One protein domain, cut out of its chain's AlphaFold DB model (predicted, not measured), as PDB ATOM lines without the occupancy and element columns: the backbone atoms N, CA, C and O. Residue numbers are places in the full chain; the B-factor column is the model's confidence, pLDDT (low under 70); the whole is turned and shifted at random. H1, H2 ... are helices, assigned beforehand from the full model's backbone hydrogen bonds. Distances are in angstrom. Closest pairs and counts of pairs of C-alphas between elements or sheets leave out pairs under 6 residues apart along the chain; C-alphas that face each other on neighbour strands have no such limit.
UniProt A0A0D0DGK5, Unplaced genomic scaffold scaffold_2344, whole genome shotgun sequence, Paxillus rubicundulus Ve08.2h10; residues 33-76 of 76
ATOM      1  N   TRP A  33      46.346 -27.917  -6.298       81.69
ATOM      2  CA  TRP A  33      45.536 -26.696  -6.295       81.69
ATOM      3  C   TRP A  33      46.150 -25.583  -7.156       81.69
ATOM      4  O   TRP A  33      45.427 -24.828  -7.801       81.69
ATOM      5  N   LYS A  34      47.487 -25.511  -7.199       84.38
ATOM      6  CA  LYS A  34      48.214 -24.559  -8.040       84.38
ATOM      7  C   LYS A  34      47.920 -24.809  -9.520       84.38
ATOM      8  O   LYS A  34      47.579 -23.866 -10.226       84.38
ATOM      9  N   ASP A  35      47.946 -26.072  -9.942       81.25
ATOM     10  CA  ASP A  35      47.624 -26.448 -11.321       81.25
ATOM     11  C   ASP A  35      46.187 -26.036 -11.664       81.25
ATOM     12  O   ASP A  35      45.955 -25.409 -12.689       81.25
ATOM     13  N   ILE A  36      45.214 -26.279 -10.777       79.25
ATOM     14  CA  ILE A  36      43.821 -25.846 -11.000       79.25
ATOM     15  C   ILE A  36      43.722 -24.330 -11.175       79.25
ATOM     16  O   ILE A  36      42.997 -23.863 -12.050       79.25
ATOM     17  N   THR A  37      44.428 -23.550 -10.352       78.56
ATOM     18  CA  THR A  37      44.401 -22.089 -10.488       78.56
ATOM     19  C   THR A  37      45.048 -21.621 -11.789       78.56
ATOM     20  O   THR A  37      44.508 -20.723 -12.433       78.56
ATOM     21  N   GLU A  38      46.137 -22.267 -12.217       76.81
ATOM     22  CA  GLU A  38      46.820 -21.977 -13.485       76.81
ATOM     23  C   GLU A  38      45.976 -22.384 -14.701       76.81
ATOM     24  O   GLU A  38      46.008 -21.701 -15.718       76.81
ATOM     25  N   TYR A  39      45.162 -23.435 -14.582       70.25
ATOM     26  CA  TYR A  39      44.256 -23.917 -15.630       70.25
ATOM     27  C   TYR A  39      42.823 -23.383 -15.521       70.25
ATOM     28  O   TYR A  39      41.967 -23.786 -16.305       70.25
ATOM     29  N   SER A  40      42.532 -22.473 -14.588       68.50
ATOM     30  CA  SER A  40      41.170 -21.955 -14.381       68.50
ATOM     31  C   SER A  40      40.587 -21.276 -15.629       68.50
ATOM     32  O   SER A  40      39.385 -21.383 -15.865       68.50
ATOM     33  N   PHE A  41      41.442 -20.703 -16.485       67.62
ATOM     34  CA  PHE A  41      41.062 -20.131 -17.782       67.62
ATOM     35  C   PHE A  41      40.486 -21.173 -18.759       67.62
ATOM     36  O   PHE A  41      39.699 -20.832 -19.635       67.62
ATOM     37  N   LEU A  42      40.837 -22.462 -18.622       65.50
ATOM     38  CA  LEU A  42      40.247 -23.518 -19.452       65.50
ATOM     39  C   LEU A  42      38.753 -23.683 -19.149       65.50
ATOM     40  O   LEU A  42      37.986 -24.038 -20.038       65.50
ATOM     41  N   GLY A  43      38.317 -23.356 -17.931       63.09
ATOM     42  CA  GLY A  43      36.903 -23.353 -17.557       63.09
ATOM     43  C   GLY A  43      36.056 -22.320 -18.310       63.09
ATOM     44  O   GLY A  43      34.837 -22.454 -18.323       63.09
ATOM     45  N   GLU A  44      36.671 -21.327 -18.962       63.84
ATOM     46  CA  GLU A  44      35.973 -20.342 -19.806       63.84
ATOM     47  C   GLU A  44      35.586 -20.914 -21.175       63.84
ATOM     48  O   GLU A  44      34.742 -20.362 -21.884       63.84
ATOM     49  N   PHE A  45      36.166 -22.054 -21.554       61.94
ATOM     50  CA  PHE A  45      35.790 -22.759 -22.764       61.94
ATOM     51  C   PHE A  45      34.627 -23.699 -22.455       61.94
ATOM     52  O   PHE A  45      34.829 -24.892 -22.228       61.94
ATOM     53  N   ASP A  46      33.393 -23.191 -22.552       62.31
ATOM     54  CA  ASP A  46      32.171 -24.021 -22.537       62.31
ATOM     55  C   ASP A  46      32.284 -25.212 -23.511       62.31
ATOM     56  O   ASP A  46      31.734 -26.289 -23.282       62.31
ATOM     57  N   LEU A  47      33.066 -25.049 -24.584       56.78
ATOM     58  CA  LEU A  47      33.380 -26.082 -25.566       56.78
ATOM     59  C   LEU A  47      34.072 -27.325 -24.965       56.78
ATOM     60  O   LEU A  47      33.858 -28.435 -25.457       56.78
ATOM     61  N   LEU A  48      34.879 -27.172 -23.905       62.16
ATOM     62  CA  LEU A  48      35.568 -28.290 -23.250       62.16
ATOM     63  C   LEU A  48      34.596 -29.227 -22.556       62.16
ATOM     64  O   LEU A  48      34.768 -30.444 -22.643       62.16
ATOM     65  N   HIS A  49      33.550 -28.664 -21.950       63.41
ATOM     66  CA  HIS A  49      32.488 -29.436 -21.323       63.41
ATOM     67  C   HIS A  49      31.804 -30.364 -22.338       63.41
ATOM     68  O   HIS A  49      31.485 -31.498 -22.002       63.41
ATOM     69  N   TYR A  50      31.661 -29.935 -23.597       63.50
ATOM     70  CA  TYR A  50      31.038 -30.741 -24.653       63.50
ATOM     71  C   TYR A  50      31.987 -31.720 -25.347       63.50
ATOM     72  O   TYR A  50      31.529 -32.728 -25.880       63.50
ATOM     73  N   SER A  51      33.293 -31.440 -25.374       67.88
ATOM     74  CA  SER A  51      34.228 -32.242 -26.172       67.88
ATOM     75  C   SER A  51      34.493 -33.633 -25.591       67.88
ATOM     76  O   SER A  51      34.804 -34.538 -26.362       67.88
ATOM     77  N   HIS A  52      34.369 -33.817 -24.262       69.38
ATOM     78  CA  HIS A  52      34.703 -35.061 -23.536       69.38
ATOM     79  C   HIS A  52      36.051 -35.694 -23.964       69.38
ATOM     80  O   HIS A  52      36.286 -36.885 -23.753       69.38
ATOM     81  N   ALA A  53      36.937 -34.908 -24.577       71.06
ATOM     82  CA  ALA A  53      38.162 -35.360 -25.207       71.06
ATOM     83  C   ALA A  53      39.359 -34.832 -24.422       71.06
ATOM     84  O   ALA A  53      39.332 -33.715 -23.901       71.06
ATOM     85  N   ASP A  54      40.422 -35.632 -24.349       74.12
ATOM     86  CA  ASP A  54      41.692 -35.156 -23.817       74.12
ATOM     87  C   ASP A  54      42.305 -34.166 -24.812       74.12
ATOM     88  O   ASP A  54      42.730 -34.530 -25.907       74.12
ATOM     89  N   ILE A  55      42.301 -32.893 -24.434       75.81
ATOM     90  CA  ILE A  55      42.813 -31.791 -25.251       75.81
ATOM     91  C   ILE A  55      44.251 -31.411 -24.898       75.81
ATOM     92  O   ILE A  55      44.784 -30.486 -25.503       75.81
ATOM     93  N   ARG A  56      44.904 -32.087 -23.946       72.38
ATOM     94  CA  ARG A  56      46.258 -31.706 -23.495       72.38
ATOM     95  C   ARG A  56      47.299 -31.759 -24.613       72.38
ATOM     96  O   ARG A  56      48.254 -30.985 -24.592       72.38
ATOM     97  N   ASP A  57      47.090 -32.628 -25.599       78.81
ATOM     98  CA  ASP A  57      47.962 -32.756 -26.770       78.81
ATOM     99  C   ASP A  57      47.709 -31.671 -27.829       78.81
ATOM    100  O   ASP A  57      48.506 -31.498 -28.754       78.81
ATOM    101  N   CYS A  58      46.620 -30.908 -27.709       80.88
ATOM    102  CA  CYS A  58      46.333 -29.812 -28.620       80.88
ATOM    103  C   CYS A  58      47.249 -28.617 -28.336       80.88
ATOM    104  O   CYS A  58      47.354 -28.143 -27.206       80.88
ATOM    105  N   ASP A  59      47.857 -28.051 -29.381       81.56
ATOM    106  CA  ASP A  59      48.764 -26.908 -29.227       81.56
ATOM    107  C   ASP A  59      48.096 -25.696 -28.572       81.56
ATOM    108  O   ASP A  59      48.743 -24.980 -27.814       81.56
ATOM    109  N   TRP A  60      46.806 -25.473 -28.818       77.25
ATOM    110  CA  TRP A  60      46.061 -24.373 -28.206       77.25
ATOM    111  C   TRP A  60      45.748 -24.592 -26.721       77.25
ATOM    112  O   TRP A  60      45.370 -23.633 -26.070       77.25
ATOM    113  N   ALA A  61      45.909 -25.807 -26.181       76.75
ATOM    114  CA  ALA A  61      45.729 -26.103 -24.758       76.75
ATOM    115  C   ALA A  61      47.015 -25.902 -23.935       76.75
ATOM    116  O   ALA A  61      46.981 -25.908 -22.703       76.75
ATOM    117  N   LYS A  62      48.166 -25.726 -24.600       82.56
ATOM    118  CA  LYS A  62      49.446 -25.456 -23.935       82.56
ATOM    119  C   LYS A  62      49.415 -24.066 -23.310       82.56
ATOM    120  O   LYS A  62      49.173 -23.086 -24.012       82.56
ATOM    121  N   LEU A  63      49.764 -23.973 -22.024       79.00
ATOM    122  CA  LEU A  63      49.733 -22.727 -21.247       79.00
ATOM    123  C   LEU A  63      50.425 -21.556 -21.965       79.00
ATOM    124  O   LEU A  63      49.842 -20.486 -22.102       79.00
ATOM    125  N   SER A  64      51.619 -21.784 -22.524       83.31
ATOM    126  CA  SER A  64      52.370 -20.763 -23.269       83.31
ATOM    127  C   SER A  64      51.603 -20.195 -24.466       83.31
ATOM    128  O   SER A  64      51.709 -19.010 -24.783       83.31
ATOM    129  N   ASN A  65      50.838 -21.045 -25.148       83.75
ATOM    130  CA  ASN A  65      50.085 -20.673 -26.338       83.75
ATOM    131  C   ASN A  65      48.785 -19.967 -25.947       83.75
ATOM    132  O   ASN A  65      48.403 -18.997 -26.604       83.75
ATOM    133  N   CYS A  66      48.154 -20.384 -24.847       77.94
ATOM    134  CA  CYS A  66      47.014 -19.686 -24.254       77.94
ATOM    135  C   CYS A  66      47.396 -18.263 -23.838       77.94
ATOM    136  O   CYS A  66      46.761 -17.303 -24.270       77.94
ATOM    137  N   GLU A  67      48.484 -18.107 -23.081       81.06
ATOM    138  CA  GLU A  67      48.984 -16.800 -22.638       81.06
ATOM    139  C   GLU A  67      49.337 -15.888 -23.822       81.06
ATOM    140  O   GLU A  67      48.977 -14.706 -23.841       81.06
ATOM    141  N   ALA A  68      49.998 -16.436 -24.848       85.62
ATOM    142  CA  ALA A  68      50.301 -15.699 -26.071       85.62
ATOM    143  C   ALA A  68      49.025 -15.256 -26.803       85.62
ATOM    144  O   ALA A  68      48.957 -14.120 -27.272       85.62
ATOM    145  N   THR A  69      48.010 -16.120 -26.860       82.81
ATOM    146  CA  THR A  69      46.711 -15.842 -27.491       82.81
ATOM    147  C   THR A  69      45.970 -14.731 -26.752       82.81
ATOM    148  O   THR A  69      45.599 -13.735 -27.374       82.81
ATOM    149  N   VAL A  70      45.835 -14.829 -25.425       80.75
ATOM    150  CA  VAL A  70      45.207 -13.793 -24.586       80.75
ATOM    151  C   VAL A  70      45.892 -12.440 -24.796       80.75
ATOM    152  O   VAL A  70      45.230 -11.434 -25.063       80.75
ATOM    153  N   LYS A  71      47.231 -12.418 -24.785       84.50
ATOM    154  CA  LYS A  71      48.022 -11.198 -24.994       84.50
ATOM    155  C   LYS A  71      47.886 -10.628 -26.407       84.50
ATOM    156  O   LYS A  71      47.794  -9.410 -26.566       84.50
ATOM    157  N   TYR A  72      47.904 -11.483 -27.428       85.00
ATOM    158  CA  TYR A  72      47.837 -11.073 -28.830       85.00
ATOM    159  C   TYR A  72      46.460 -10.512 -29.188       85.00
ATOM    160  O   TYR A  72      46.362  -9.431 -29.771       85.00
ATOM    161  N   PHE A  73      45.398 -11.213 -28.785       82.31
ATOM    162  CA  PHE A  73      44.019 -10.814 -29.059       82.31
ATOM    163  C   PHE A  73      43.471  -9.785 -28.068       82.31
ATOM    164  O   PHE A  73      42.372  -9.279 -28.282       82.31
ATOM    165  N   ARG A  74      44.240  -9.427 -27.026       81.06
ATOM    166  CA  ARG A  74      43.822  -8.508 -25.953       81.06
ATOM    167  C   ARG A  74      42.491  -8.937 -25.333       81.06
ATOM    168  O   ARG A  74      41.614  -8.106 -25.109       81.06
ATOM    169  N   LEU A  75      42.341 -10.239 -25.112       69.88
ATOM    170  CA  LEU A  75      41.197 -10.777 -24.387       69.88
ATOM    171  C   LEU A  75      41.367 -10.341 -22.924       69.88
ATOM    172  O   LEU A  75      42.429 -10.559 -22.341       69.88
ATOM    173  N   CYS A  76      40.386  -9.595 -22.413       56.97
ATOM    174  CA  CYS A  76      40.372  -9.016 -21.070       56.97
ATOM    175  C   CYS A  76      39.584  -9.895 -20.113       56.97
ATOM    176  O   CYS A  76      38.479 -10.318 -20.518       56.97
TER     177      CYS A  76
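This is residues 33 to 76 of the 76 residues of an uncharacterized protein of Paxillus rubicundulus Ve08.2h10 (UniProt A0A0D0DGK5). Four short helices are strung along an open, winding chain: H1 and H2 make a stem, and H3, the long link after it and H4 make an open arc at its foot. The 44 printed residues include four named helices, H1 to H4 in chain order, and no named strand: all helix. The whole is only just compact, close to loose, with a radius of gyration of the C-alphas of 10.9 A, and spans 28 by 22 by 19 A.

H1, residues 33 to 38, begins at C-alpha 33 (45.536, -26.696, -6.295) and is 8.7 A long. H2, residues 40 to 44, is 7.7 A, and H3, residues 46 to 51, 9.2 A. H4, residues 63 to 73, is 15.3 A and ends at C-alpha 73 (44.019, -10.814, -29.059).

H1 and H2 meet only through their tight link. H2 and H3 are close but not clearly touching; their closest C-alphas, Leu 42 and Leu 48, are 7.7 A apart. H2 and H4 are near each other, with 5 pairs of C-alphas within 10 A. H1 and H4 are only just apart, at 8.3 A. Every O i to N i+4 pair is within hydrogen-bond range in H1 and H4, against 0 of 1 in H2, where 2 of 2 O i to N i+3 pairs are, and 1 of 2 in H3.

The printed part has no cut. The link from H3 to H4, 11 residues, is long. Residues 43 to 59 stand free, of which 46 to 51 belong to H3. The pLDDT is under 70 at residues 40 to 52 and 75 to 76.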